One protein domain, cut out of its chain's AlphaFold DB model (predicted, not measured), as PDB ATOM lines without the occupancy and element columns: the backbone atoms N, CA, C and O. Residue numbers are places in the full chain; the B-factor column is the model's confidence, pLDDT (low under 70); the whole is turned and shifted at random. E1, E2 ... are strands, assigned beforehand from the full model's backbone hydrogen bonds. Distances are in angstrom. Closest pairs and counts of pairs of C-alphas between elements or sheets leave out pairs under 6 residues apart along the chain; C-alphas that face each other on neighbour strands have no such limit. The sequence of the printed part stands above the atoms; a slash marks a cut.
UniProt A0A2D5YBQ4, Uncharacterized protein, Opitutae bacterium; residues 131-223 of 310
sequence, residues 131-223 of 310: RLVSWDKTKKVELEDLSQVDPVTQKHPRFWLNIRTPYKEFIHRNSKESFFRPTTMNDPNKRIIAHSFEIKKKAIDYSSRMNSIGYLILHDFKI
ATOM      1  N   ARG A 131       3.018   9.609 -41.609       96.31
ATOM      2  CA  ARG A 131       1.623  10.041 -41.530       96.31
ATOM      3  C   ARG A 131       1.453  11.065 -40.415       96.31
ATOM      4  O   ARG A 131       2.021  10.908 -39.339       96.31
ATOM      5  N   LEU A 132       0.683  12.120 -40.675       97.25
ATOM      6  CA  LEU A 132       0.312  13.094 -39.650       97.25
ATOM      7  C   LEU A 132      -0.810  12.510 -38.791       97.25
ATOM      8  O   LEU A 132      -1.855  12.161 -39.332       97.25
ATOM      9  N   VAL A 133      -0.605  12.438 -37.475       95.38
ATOM     10  CA  VAL A 133      -1.587  11.837 -36.553       95.38
ATOM     11  C   VAL A 133      -2.151  12.846 -35.563       95.38
ATOM     12  O   VAL A 133      -3.351  12.841 -35.305       95.38
ATOM     13  N   SER A 134      -1.312  13.724 -35.018       95.69
ATOM     14  CA  SER A 134      -1.726  14.699 -34.005       95.69
ATOM     15  C   SER A 134      -0.904  15.981 -34.103       95.69
ATOM     16  O   SER A 134       0.060  16.070 -34.867       95.69
ATOM     17  N   TRP A 135      -1.297  17.004 -33.352       96.94
ATOM     18  CA  TRP A 135      -0.590  18.274 -33.268       96.94
ATOM     19  C   TRP A 135      -0.868  18.984 -31.944       96.94
ATOM     20  O   TRP A 135      -1.915  18.810 -31.325       96.94
ATOM     21  N   ASP A 136       0.077  19.829 -31.536       94.50
ATOM     22  CA  ASP A 136      -0.079  20.770 -30.431       94.50
ATOM     23  C   ASP A 136      -0.038  22.186 -31.005       94.50
ATOM     24  O   ASP A 136       1.016  22.720 -31.395       94.50
ATOM     25  N   LYS A 137      -1.237  22.773 -31.098       91.75
ATOM     26  CA  LYS A 137      -1.483  24.060 -31.756       91.75
ATOM     27  C   LYS A 137      -0.831  24.052 -33.145       91.75
ATOM     28  O   LYS A 137      -0.955  23.082 -33.880       91.75
ATOM     29  N   THR A 138      -0.132  25.121 -33.513       92.88
ATOM     30  CA  THR A 138       0.557  25.254 -34.804       92.88
ATOM     31  C   THR A 138       2.074  25.065 -34.711       92.88
ATOM     32  O   THR A 138       2.780  25.265 -35.696       92.88
ATOM     33  N   LYS A 139       2.602  24.718 -33.528       95.50
ATOM     34  CA  LYS A 139       4.054  24.712 -33.262       95.50
ATOM     35  C   LYS A 139       4.676  23.323 -33.288       95.50
ATOM     36  O   LYS A 139       5.872  23.220 -33.571       95.50
ATOM     37  N   LYS A 140       3.900  22.278 -32.993       97.06
ATOM     38  CA  LYS A 140       4.382  20.896 -32.982       97.06
ATOM     39  C   LYS A 140       3.390  19.965 -33.654       97.06
ATOM     40  O   LYS A 140       2.184  20.132 -33.504       97.06
ATOM     41  N   VAL A 141       3.918  18.969 -34.346       97.75
ATOM     42  CA  VAL A 141       3.153  17.904 -34.996       97.75
ATOM     43  C   VAL A 141       3.674  16.555 -34.543       97.75
ATOM     44  O   VAL A 141       4.866  16.402 -34.286       97.75
ATOM     45  N   GLU A 142       2.783  15.582 -34.460       97.56
ATOM     46  CA  GLU A 142       3.112  14.190 -34.205       97.56
ATOM     47  C   GLU A 142       3.024  13.415 -35.516       97.56
ATOM     48  O   GLU A 142       1.971  13.360 -36.164       97.56
ATOM     49  N   LEU A 143       4.153  12.829 -35.907       96.88
ATOM     50  CA  LEU A 143       4.250  11.960 -37.066       96.88
ATOM     51  C   LEU A 143       4.353  10.512 -36.634       96.88
ATOM     52  O   LEU A 143       5.150  10.165 -35.768       96.88
ATOM     53  N   GLU A 144       3.588   9.670 -37.301       95.56
ATOM     54  CA  GLU A 144       3.665   8.227 -37.193       95.56
ATOM     55  C   GLU A 144       4.495   7.667 -38.348       95.56
ATOM     56  O   GLU A 144       4.349   8.094 -39.496       95.56
ATOM     57  N   ASP A 145       5.399   6.746 -38.032       94.12
ATOM     58  CA  ASP A 145       6.308   6.128 -38.991       94.12
ATOM     59  C   ASP A 145       5.776   4.770 -39.459       94.12
ATOM     60  O   ASP A 145       5.861   3.761 -38.762       94.12
ATOM     61  N   LEU A 146       5.277   4.749 -40.691       92.44
ATOM     62  CA  LEU A 146       4.656   3.592 -41.326       92.44
ATOM     63  C   LEU A 146       5.658   2.501 -41.739       92.44
ATOM     64  O   LEU A 146       5.244   1.416 -42.134       92.44
ATOM     65  N   SER A 147       6.971   2.758 -41.674       88.38
ATOM     66  CA  SER A 147       7.990   1.770 -42.076       88.38
ATOM     67  C   SER A 147       8.295   0.717 -41.013       88.38
ATOM     68  O   SER A 147       8.899  -0.307 -41.326       88.38
ATOM     69  N   GLN A 148       7.916   0.975 -39.762       83.75
ATOM     70  CA  GLN A 148       8.166   0.086 -38.633       83.75
ATOM     71  C   GLN A 148       6.854  -0.186 -37.914       83.75
ATOM     72  O   GLN A 148       6.057   0.726 -37.711       83.75
ATOM     73  N   VAL A 149       6.645  -1.430 -37.505       87.44
ATOM     74  CA  VAL A 149       5.551  -1.814 -36.614       87.44
ATOM     75  C   VAL A 149       6.200  -2.371 -35.362       87.44
ATOM     76  O   VAL A 149       7.033  -3.273 -35.451       87.44
ATOM     77  N   ASP A 150       5.850  -1.810 -34.211       83.38
ATOM     78  CA  ASP A 150       6.268  -2.352 -32.928       83.38
ATOM     79  C   ASP A 150       5.657  -3.757 -32.770       83.38
ATOM     80  O   ASP A 150       4.430  -3.896 -32.820       83.38
ATOM     81  N   PRO A 151       6.477  -4.809 -32.596       82.38
ATOM     82  CA  PRO A 151       5.986  -6.178 -32.498       82.38
ATOM     83  C   PRO A 151       5.122  -6.417 -31.254       82.38
ATOM     84  O   PRO A 151       4.295  -7.327 -31.264       82.38
ATOM     85  N   VAL A 152       5.293  -5.623 -30.193       85.12
ATOM     86  CA  VAL A 152       4.561  -5.774 -28.930       85.12
ATOM     87  C   VAL A 152       3.201  -5.094 -29.015       85.12
ATOM     88  O   VAL A 152       2.180  -5.696 -28.691       85.12
ATOM     89  N   THR A 153       3.171  -3.834 -29.451       86.50
ATOM     90  CA  THR A 153       1.930  -3.043 -29.470       86.50
ATOM     91  C   THR A 153       1.157  -3.144 -30.783       86.50
ATOM     92  O   THR A 153       0.015  -2.686 -30.836       86.50
ATOM     93  N   GLN A 154       1.763  -3.714 -31.833       88.50
ATOM     94  CA  GLN A 154       1.269  -3.706 -33.217       88.50
ATOM     95  C   GLN A 154       0.970  -2.294 -33.746       88.50
ATOM     96  O   GLN A 154       0.173  -2.113 -34.668       88.50
ATOM     97  N   LYS A 155       1.599  -1.271 -33.159       89.44
ATOM     98  CA  LYS A 155       1.431   0.130 -33.549       89.44
ATOM     99  C   LYS A 155       2.702   0.660 -34.183       89.44
ATOM    100  O   LYS A 155       3.809   0.202 -33.917       89.44
ATOM    101  N   HIS A 156       2.527   1.662 -35.026       91.62
ATOM    102  CA  HIS A 156       3.639   2.402 -35.593       91.62
ATOM    103  C   HIS A 156       4.221   3.371 -34.549       91.62
ATOM    104  O   HIS A 156       3.458   3.980 -33.787       91.62
ATOM    105  N   PRO A 157       5.553   3.548 -34.501       92.38
ATOM    106  CA  PRO A 157       6.172   4.499 -33.592       92.38
ATOM    107  C   PRO A 157       5.812   5.937 -33.979       92.38
ATOM    108  O   PRO A 157       5.626   6.264 -35.156       92.38
ATOM    109  N   ARG A 158       5.707   6.802 -32.966       94.50
ATOM    110  CA  ARG A 158       5.258   8.192 -33.104       94.50
ATOM    111  C   ARG A 158       6.296   9.166 -32.577       94.50
ATOM    112  O   ARG A 158       6.925   8.923 -31.549       94.50
ATOM    113  N   PHE A 159       6.455  10.282 -33.278       95.25
ATOM    114  CA  PHE A 159       7.485  11.275 -33.001       95.25
ATOM    115  C   PHE A 159       6.912  12.685 -33.043       95.25
ATOM    116  O   PHE A 159       6.330  13.106 -34.043       95.25
ATOM    117  N   TRP A 160       7.148  13.440 -31.974       97.12
ATOM    118  CA  TRP A 160       6.831  14.862 -31.912       97.12
ATOM    119  C   TRP A 160       7.935  15.696 -32.549       97.12
ATOM    120  O   TRP A 160       9.099  15.609 -32.157       97.12
ATOM    121  N   LEU A 161       7.556  16.546 -33.500       97.75
ATOM    122  CA  LEU A 161       8.455  17.431 -34.225       97.75
ATOM    123  C   LEU A 161       7.982  18.879 -34.108       97.75
ATOM    124  O   LEU A 161       6.818  19.196 -34.344       97.75
ATOM    125  N   ASN A 162       8.914  19.774 -33.803       97.94
ATOM    126  CA  ASN A 162       8.699  21.217 -33.906       97.94
ATOM    127  C   ASN A 162       8.709  21.668 -35.377       97.94
ATOM    128  O   ASN A 162       9.583  21.258 -36.149       97.94
ATOM    129  N   ILE A 163       7.798  22.572 -35.748       97.88
ATOM    130  CA  ILE A 163       7.782  23.188 -37.084       97.88
ATOM    131  C   ILE A 163       9.062  24.022 -37.294       97.88
ATOM    132  O   ILE A 163       9.617  24.594 -36.355       97.88
ATOM    133  N   ARG A 164       9.557  24.068 -38.534       97.38
ATOM    134  CA  ARG A 164      10.800  24.723 -38.996       97.38
ATOM    135  C   ARG A 164      12.092  24.223 -38.353       97.38
ATOM    136  O   ARG A 164      13.144  24.818 -38.565       97.38
ATOM    137  N   THR A 165      12.041  23.124 -37.610       97.81
ATOM    138  CA  THR A 165      13.232  22.492 -37.042       97.81
ATOM    139  C   THR A 165      13.599  21.278 -37.896       97.81
ATOM    140  O   THR A 165      12.753  20.398 -38.069       97.81
ATOM    141  N   PRO A 166      14.812  21.202 -38.468       97.81
ATOM    142  CA  PRO A 166      15.256  19.998 -39.154       97.81
ATOM    143  C   PRO A 166      15.648  18.926 -38.134       97.81
ATOM    144  O   PRO A 166      16.193  19.227 -37.073       97.81
ATOM    145  N   TYR A 167      15.392  17.666 -38.474       98.06
ATOM    146  CA  TYR A 167      15.706  16.514 -37.635       98.06
ATOM    147  C   TYR A 167      16.595  15.528 -38.376       98.06
ATOM    148  O   TYR A 167      16.399  15.251 -39.563       98.06
ATOM    149  N   LYS A 168      17.547  14.957 -37.644       97.06
ATOM    150  CA  LYS A 168      18.337  13.804 -38.066       97.06
ATOM    151  C   LYS A 168      17.739  12.541 -37.465       97.06
ATOM    152  O   LYS A 168      17.336  12.529 -36.304       97.06
ATOM    153  N   GLU A 169      17.694  11.494 -38.274       95.19
ATOM    154  CA  GLU A 169      17.277  10.165 -37.849       95.19
ATOM    155  C   GLU A 169      18.484   9.373 -37.365       95.19
ATOM    156  O   GLU A 169      19.542   9.354 -37.999       95.19
ATOM    157  N   PHE A 170      18.299   8.692 -36.249       92.94
ATOM    158  CA  PHE A 170      19.235   7.735 -35.707       92.94
ATOM    159  C   PHE A 170      18.504   6.416 -35.524       92.94
ATOM    160  O   PHE A 170      17.353   6.392 -35.104       92.94
ATOM    161  N   ILE A 171      19.185   5.325 -35.841       90.81
ATOM    162  CA  ILE A 171      18.634   3.983 -35.712       90.81
ATOM    163  C   ILE A 171      19.452   3.276 -34.646       90.81
ATOM    164  O   ILE A 171      20.679   3.181 -34.756       90.81
ATOM    165  N   HIS A 172      18.787   2.803 -33.600       88.44
ATOM    166  CA  HIS A 172      19.452   2.057 -32.548       88.44
ATOM    167  C   HIS A 172      19.997   0.736 -33.111       88.44
ATOM    168  O   HIS A 172      19.313   0.009 -33.834       88.44
ATOM    169  N   ARG A 173      21.266   0.422 -32.821       86.69
ATOM    170  CA  ARG A 173      22.005  -0.643 -33.528       86.69
ATOM    171  C   ARG A 173      21.373  -2.024 -33.330       86.69
ATOM    172  O   ARG A 173      21.314  -2.796 -34.293       86.69
ATOM    173  N   ASN A 174      20.881  -2.273 -32.113       84.44
ATOM    174  CA  ASN A 174      20.355  -3.563 -31.670       84.44
ATOM    175  C   ASN A 174      18.839  -3.661 -31.876       84.44
ATOM    176  O   ASN A 174      18.389  -4.573 -32.556       84.44
ATOM    177  N   SER A 175      18.068  -2.701 -31.350       82.25
ATOM    178  CA  SER A 175      16.596  -2.725 -31.448       82.25
ATOM    179  C   SER A 175      16.064  -2.319 -32.824       82.25
ATOM    180  O   SER A 175      14.900  -2.560 -33.111       82.25
ATOM    181  N   LYS A 176      16.894  -1.714 -33.690       83.62
ATOM    182  CA  LYS A 176      16.495  -1.146 -34.997       83.62
ATOM    183  C   LYS A 176      15.425  -0.050 -34.920       83.62
ATOM    184  O   LYS A 176      14.935   0.401 -35.956       83.62
ATOM    185  N   GLU A 177      15.126   0.433 -33.721       84.62
ATOM    186  CA  GLU A 177      14.192   1.529 -33.502       84.62
ATOM    187  C   GLU A 177      14.779   2.839 -34.013       84.62
ATOM    188  O   GLU A 177      15.958   3.148 -33.802       84.62
ATOM    189  N   SER A 178      13.936   3.614 -34.688       88.25
ATOM    190  CA  SER A 178      14.294   4.938 -35.182       88.25
ATOM    191  C   SER A 178      13.983   6.006 -34.134       88.25
ATOM    192  O   SER A 178      12.949   5.961 -33.479       88.25
ATOM    193  N   PHE A 179      14.853   7.003 -33.998       90.81
ATOM    194  CA  PHE A 179      14.616   8.196 -33.192       90.81
ATOM    195  C   PHE A 179      15.094   9.451 -33.918       90.81
ATOM    196  O   PHE A 179      16.091   9.441 -34.644       90.81
ATOM    197  N   PHE A 180      14.385  10.556 -33.704       94.81
ATOM    198  CA  PHE A 180      14.671  11.835 -34.347       94.81
ATOM    199  C   PHE A 180      15.248  12.818 -33.337       94.81
ATOM    200  O   PHE A 180      14.701  12.997 -32.250       94.81
ATOM    201  N   ARG A 181      16.349  13.483 -33.698       95.75
ATOM    202  CA  ARG A 181      16.927  14.570 -32.897       95.75
ATOM    203  C   ARG A 181      16.999  15.861 -33.708       95.75
ATOM    204  O   ARG A 181      17.345  15.785 -34.892       95.75
ATOM    205  N   PRO A 182      16.701  17.023 -33.100       97.44
ATOM    206  CA  PRO A 182      16.902  18.314 -33.744       97.44
ATOM    207  C   PRO A 182      18.338  18.458 -34.257       97.44
ATOM    208  O   PRO A 182      19.287  18.040 -33.596       97.44
ATOM    209  N   THR A 183      18.491  19.041 -35.439       97.31
ATOM    210  CA  THR A 183      19.788  19.345 -36.055       97.31
ATOM    211  C   THR A 183      19.729  20.713 -36.750       97.31
ATOM    212  O   THR A 183      18.822  21.507 -36.503       97.31
ATOM    213  N   THR A 184      20.701  21.012 -37.610       96.69
ATOM    214  CA  THR A 184      20.764  22.225 -38.434       96.69
ATOM    215  C   THR A 184      20.517  21.909 -39.910       96.69
ATOM    216  O   THR A 184      20.677  20.777 -40.364       96.69
ATOM    217  N   MET A 185      20.151  22.923 -40.700       96.25
ATOM    218  CA  MET A 185      19.933  22.759 -42.146       96.25
ATOM    219  C   MET A 185      21.202  22.354 -42.911       96.25
ATOM    220  O   MET A 185      21.108  21.704 -43.956       96.25
ATOM    221  N   ASN A 186      22.378  22.685 -42.376       96.06
ATOM    222  CA  ASN A 186      23.668  22.373 -42.985       96.06
ATOM    223  C   ASN A 186      24.139  20.941 -42.687       96.06
ATOM    224  O   ASN A 186      25.109  20.494 -43.292       96.06
ATOM    225  N   ASP A 187      23.453  20.197 -41.809       94.94
ATOM    226  CA  ASP A 187      23.786  18.796 -41.548       94.94
ATOM    227  C   ASP A 187      23.574  17.962 -42.831       94.94
ATOM    228  O   ASP A 187      22.467  17.963 -43.399       94.94
ATOM    229  N   PRO A 188      24.606  17.246 -43.322       92.94
ATOM    230  CA  PRO A 188      24.479  16.384 -44.495       92.94
ATOM    231  C   PRO A 188      23.547  15.189 -44.245       92.94
ATOM    232  O   PRO A 188      22.976  14.649 -45.187       92.94
ATOM    233  N   ASN A 189      23.348  14.805 -42.983       93.50
ATOM    234  CA  ASN A 189      22.545  13.655 -42.573       93.50
ATOM    235  C   ASN A 189      21.157  14.040 -42.043       93.50
ATOM    236  O   ASN A 189      20.484  13.210 -41.428       93.50
ATOM    237  N   LYS A 190      20.709  15.287 -42.244       95.44
ATOM    238  CA  LYS A 190      19.322  15.663 -41.944       95.44
ATOM    239  C   LYS A 190      18.358  14.759 -42.716       95.44
ATOM    240  O   LYS A 190      18.580  14.431 -43.880       95.44
ATOM    241  N   ARG A 191      17.280  14.350 -42.054       95.19
ATOM    242  CA  ARG A 191      16.299  13.402 -42.588       95.19
ATOM    243  C   ARG A 191      15.018  14.098 -43.001       95.19
ATOM    244  O   ARG A 191      14.585  13.915 -44.132       95.19
ATOM    245  N   ILE A 192      14.442  14.906 -42.116       96.62
ATOM    246  CA  ILE A 192      13.155  15.566 -42.347       96.62
ATOM    247  C   ILE A 192      13.123  16.978 -41.774       96.62
ATOM    248  O   ILE A 192      13.848  17.297 -40.833       96.62
ATOM    249  N   ILE A 193      12.241  17.808 -42.320       97.56
ATOM    250  CA  ILE A 193      11.815  19.078 -41.729       97.56
ATOM    251  C   ILE A 193      10.318  19.283 -41.980       97.56
ATOM    252  O   ILE A 193       9.834  19.145 -43.105       97.56
ATOM    253  N   ALA A 194       9.586  19.635 -40.926       97.69
ATOM    254  CA  ALA A 194       8.215  20.123 -41.019       97.69
ATOM    255  C   ALA A 194       8.253  21.622 -41.358       97.69
ATOM    256  O   ALA A 194       8.558  22.434 -40.491       97.69
ATOM    257  N   HIS A 195       8.011  22.011 -42.609       96.56
ATOM    258  CA  HIS A 195       8.169  23.403 -43.057       96.56
ATOM    259  C   HIS A 195       7.086  24.337 -42.512       96.56
ATOM    260  O   HIS A 195       7.384  25.417 -41.995       96.56
ATOM    261  N   SER A 196       5.831  23.924 -42.641       97.06
ATOM    262  CA  SER A 196       4.669  24.687 -42.202       97.06
ATOM    263  C   SER A 196       3.555  23.742 -41.791       97.06
ATOM    264  O   SER A 196       3.473  22.613 -42.273       97.06
ATOM    265  N   PHE A 197       2.710  24.214 -40.882       97.88
ATOM    266  CA  PHE A 197       1.548  23.480 -40.427       97.88
ATOM    267  C   PHE A 197       0.372  24.434 -40.245       97.88
ATOM    268  O   PHE A 197       0.511  25.488 -39.623       97.88
ATOM    269  N   GLU A 198      -0.774  24.053 -40.793       96.88
ATOM    270  CA  GLU A 198      -2.025  24.798 -40.719       96.88
ATOM    271  C   GLU A 198      -3.142  23.886 -40.226       96.88
ATOM    272  O   GLU A 198      -3.170  22.695 -40.529       96.88
ATOM    273  N   ILE A 199      -4.096  24.454 -39.494       95.81
ATOM    274  CA  ILE A 199      -5.293  23.743 -39.050       95.81
ATOM    275  C   ILE A 199      -6.480  24.408 -39.730       95.81
ATOM    276  O   ILE A 199      -6.714  25.601 -39.531       95.81
ATOM    277  N   LYS A 200      -7.243  23.646 -40.512       92.81
ATOM    278  CA  LYS A 200      -8.488  24.127 -41.121       92.81
ATOM    279  C   LYS A 200      -9.657  23.370 -40.524       92.81
ATOM    280  O   LYS A 200      -9.572  22.173 -40.273       92.81
ATOM    281  N   LYS A 201     -10.753  24.078 -40.280       89.12
ATOM    282  CA  LYS A 201     -12.007  23.469 -39.845       89.12
ATOM    283  C   LYS A 201     -12.818  23.112 -41.083       89.12
ATOM    284  O   LYS A 201     -13.096  23.994 -41.891       89.12
ATOM    285  N   LYS A 202     -13.181  21.842 -41.231       83.38
ATOM    286  CA  LYS A 202     -14.056  21.364 -42.304       83.38
ATOM    287  C   LYS A 202     -15.325  20.803 -41.679       83.38
ATOM    288  O   LYS A 202     -15.262  20.107 -40.663       83.38
ATOM    289  N   ALA A 203     -16.474  21.153 -42.247       71.12
ATOM    290  CA  ALA A 203     -17.732  20.541 -41.849       71.12
ATOM    291  C   ALA A 203     -17.691  19.053 -42.211       71.12
ATOM    292  O   ALA A 203     -17.242  18.696 -43.300       71.12
ATOM    293  N   ILE A 204     -18.139  18.197 -41.297       70.44
ATOM    294  CA  ILE A 204     -18.491  16.827 -41.670       70.44
ATOM    295  C   ILE A 204     -19.737  16.949 -42.545       70.44
ATOM    296  O   ILE A 204     -20.663  17.664 -42.147       70.44
ATOM    297  N   ASP A 205     -19.735  16.302 -43.712       63.59
ATOM    298  CA  ASP A 205     -20.815  16.377 -44.697       63.59
ATOM    299  C   ASP A 205     -22.193  16.347 -44.010       63.59
ATOM    300  O   ASP A 205     -22.499  15.453 -43.220       63.59
ATOM    301  N   TYR A 206     -22.997  17.381 -44.276       67.75
ATOM    302  CA  TYR A 206     -24.364  17.563 -43.765       67.75
ATOM    303  C   TYR A 206     -24.531  17.722 -42.238       67.75
ATOM    304  O   TYR A 206     -25.659  17.688 -41.747       67.75
ATOM    305  N   SER A 207     -23.458  17.964 -41.473       70.81
ATOM    306  CA  SER A 207     -23.541  18.266 -40.035       70.81
ATOM    307  C   SER A 207     -23.008  19.662 -39.683       70.81
ATOM    308  O   SER A 207     -22.107  20.193 -40.328       70.81
ATOM    309  N   SER A 208     -23.507  20.240 -38.587       72.81
ATOM    310  CA  SER A 208     -22.962  21.475 -38.000       72.81
ATOM    311  C   SER A 208     -21.643  21.262 -37.241       72.81
ATOM    312  O   SER A 208     -21.027  22.227 -36.784       72.81
ATOM    313  N   ARG A 209     -21.190  20.009 -37.084       76.44
ATOM    314  CA  ARG A 209     -19.934  19.689 -36.401       76.44
ATOM    315  C   ARG A 209     -18.765  19.870 -37.365       76.44
ATOM    316  O   ARG A 209     -18.689  19.236 -38.415       76.44
ATOM    317  N   MET A 210     -17.841  20.745 -36.978       80.50
ATOM    318  CA  MET A 210     -16.596  20.975 -37.702       80.50
ATOM    319  C   MET A 210     -15.467  20.156 -37.083       80.50
ATOM    320  O   MET A 210     -15.140  20.346 -35.909       80.50
ATOM    321  N   ASN A 211     -14.827  19.313 -37.889       85.44
ATOM    322  CA  ASN A 211     -13.586  18.652 -37.509       85.44
ATOM    323  C   ASN A 211     -12.395  19.524 -37.897       85.44
ATOM    324  O   ASN A 211     -12.405  20.226 -38.910       85.44
ATOM    325  N   SER A 212     -11.360  19.493 -37.063       90.75
ATOM    326  CA  SER A 212     -10.094  20.154 -37.372       90.75
ATOM    327  C   SER A 212      -9.227  19.199 -38.182       90.75
ATOM    328  O   SER A 212      -8.935  18.100 -37.719       90.75
ATOM    329  N   ILE A 213      -8.814  19.627 -39.370       93.50
ATOM    330  CA  ILE A 213      -7.905  18.898 -40.250       93.50
ATOM    331  C   ILE A 213      -6.561  19.615 -40.226       93.50
ATOM    332  O   ILE A 213      -6.479  20.820 -40.487       93.50
ATOM    333  N   GLY A 214      -5.510  18.866 -39.911       95.81
ATOM    334  CA  GLY A 214      -4.140  19.348 -39.982       95.81
ATOM    335  C   GLY A 214      -3.595  19.235 -41.403       95.81
ATOM    336  O   GLY A 214      -3.741  18.193 -42.036       95.81
ATOM    337  N   TYR A 215      -2.940  20.289 -41.884       96.94
ATOM    338  CA  TYR A 215      -2.246  20.365 -43.167       96.94
ATOM    339  C   TYR A 215      -0.772  20.643 -42.898       96.94
ATOM    340  O   TYR A 215      -0.404  21.741 -42.489       96.94
ATOM    341  N   LEU A 216       0.076  19.643 -43.109       98.00
ATOM    342  CA  LEU A 216       1.513  19.715 -42.872       98.00
ATOM    343  C   LEU A 216       2.268  19.698 -44.196       98.00
ATOM    344  O   LEU A 216       2.094  18.778 -44.988       98.00
ATOM    345  N   ILE A 217       3.172  20.652 -44.402       97.81
ATOM    346  CA  ILE A 217       4.176  20.571 -45.466       97.81
ATOM    347  C   ILE A 217       5.434  19.925 -44.891       97.81
ATOM    348  O   ILE A 217       6.144  20.527 -44.083       97.81
ATOM    349  N   LEU A 218       5.709  18.694 -45.310       97.38
ATOM    350  CA  LEU A 218       6.868  17.917 -44.887       97.38
ATOM    351  C   LEU A 218       7.880  17.838 -46.029       97.38
ATOM    352  O   LEU A 218       7.518  17.651 -47.188       97.38
ATOM    353  N   HIS A 219       9.161  17.948 -45.706       95.88
ATOM    354  CA  HIS A 219      10.234  17.665 -46.649       95.88
ATOM    355  C   HIS A 219      11.102  16.546 -46.098       95.88
ATOM    356  O   HIS A 219      11.655  16.653 -45.004       95.88
ATOM    357  N   ASP A 220      11.202  15.471 -46.875       94.12
ATOM    358  CA  ASP A 220      12.057  14.329 -46.596       94.12
ATOM    359  C   ASP A 220      13.307  14.376 -47.486       94.12
ATOM    360  O   ASP A 220      13.261  14.087 -48.681       94.12
ATOM    361  N   PHE A 221      14.453  14.683 -46.881       91.81
ATOM    362  CA  PHE A 221      15.733  14.789 -47.579       91.81
ATOM    363  C   PHE A 221      16.286  13.430 -48.032       91.81
ATOM    364  O   PHE A 221      17.077  13.369 -48.977       91.81
ATOM    365  N   LYS A 222      15.886  12.312 -47.405       89.50
ATOM    366  CA  LYS A 222      16.333  10.966 -47.810       89.50
ATOM    367  C   LYS A 222      15.458  10.351 -48.913       89.50
ATOM    368  O   LYS A 222      16.015   9.580 -49.692       89.50
ATOM    369  N   ILE A 223      14.203  10.762 -49.094       84.81
ATOM    370  CA  ILE A 223      13.453  10.487 -50.342       84.81
ATOM    371  C   ILE A 223      13.817  11.498 -51.424       84.81
ATOM    372  O   ILE A 223      13.973  11.117 -52.578       84.81
TER     373      ILE A 223
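AT A GLANCE: This is residues 131 to 223 of the 310 residues of an uncharacterized protein of Opitutae bacterium (UniProt A0A2D5YBQ4). Picture a long two-strand hairpin, E6 and E7, crossing one face of a small three-strand sheet, E1 to E3, with a second hairpin, E4 and E5, standing beside E3. E4 joins E6 crosswise in one curled sheet, and the far end of the long hairpin, with residues 204 to 209, reaches out along the longest axis. The printed part has 93 residues, with no named helix and seven strands in the order E1 to E7; the class is all strand. Both sheets are antiparallel, E1 - E2 - E3 and E5 - E4 - E6 - E7. The whole is loose, with a radius of gyration of the C-alphas of 15.4 A and spans of 50 by 36 by 21 A.

IN THESE COORDINATES: Find C-alpha 131 at (1.623, 10.041, -41.530); from there E1 runs to residue 136, 15.5 A. Next come E2, residues 140 to 145, 16.1 A, and E3, residues 158 to 162, 13.5 A. Go on to E4, residues 166 to 171, 16.7 A, and E5, residues 178 to 182, 13.7 A. Find C-alpha 190 at (19.322, 15.663, -41.944), where E6 begins; it runs 37.4 A to residue 203. E7, residues 210 to 220, runs back 30.7 A to C-alpha 220 at (12.057, 14.329, -46.596).

HOW THE PARTS SIT: Begin with the sheet E5 E4 E6 E7, strongly twisted and curled like part of a barrel. E6 and E7 are a hairpin at 162 degrees; look at N 195 and O 217, 2.8 A apart and within hydrogen-bond range. E4 and E6 are antiparallel at 114 degrees, with N 167 and O 192 within hydrogen-bond range at 2.8 A. E4 and E5, a hairpin at 149 degrees, have N 170 and O 179 within that range at 2.8 A. In the other sheet, E1, E2 and E3 form a meander, each strand the antiparallel neighbour of the one before. There N 142 and O 134 are within hydrogen-bond range at 2.8 A, and so are N 161 and O 141 at 2.8 A. Between the sheets, the closest C-alphas of E1 and E7 are those of Leu 132 and Leu 216, 7.5 A apart. For E3 and E5 they are those of Phe 159 and Phe 180, 7.3 A apart. For E3 and E6 they are those of Asn 162 and Ala 194, 7.2 A apart. E3 and E4 are only just apart, at 8.1 A.

THE WHOLE: The two C-alphas farthest apart are those of Asn 174 and Tyr 206, at 50.9 A. The printed part has no cut. The link from E2 to E3, residues 146 to 157, is long. The mean pLDDT of the printed part is 91.4, and residues 205 to 206 are under 70.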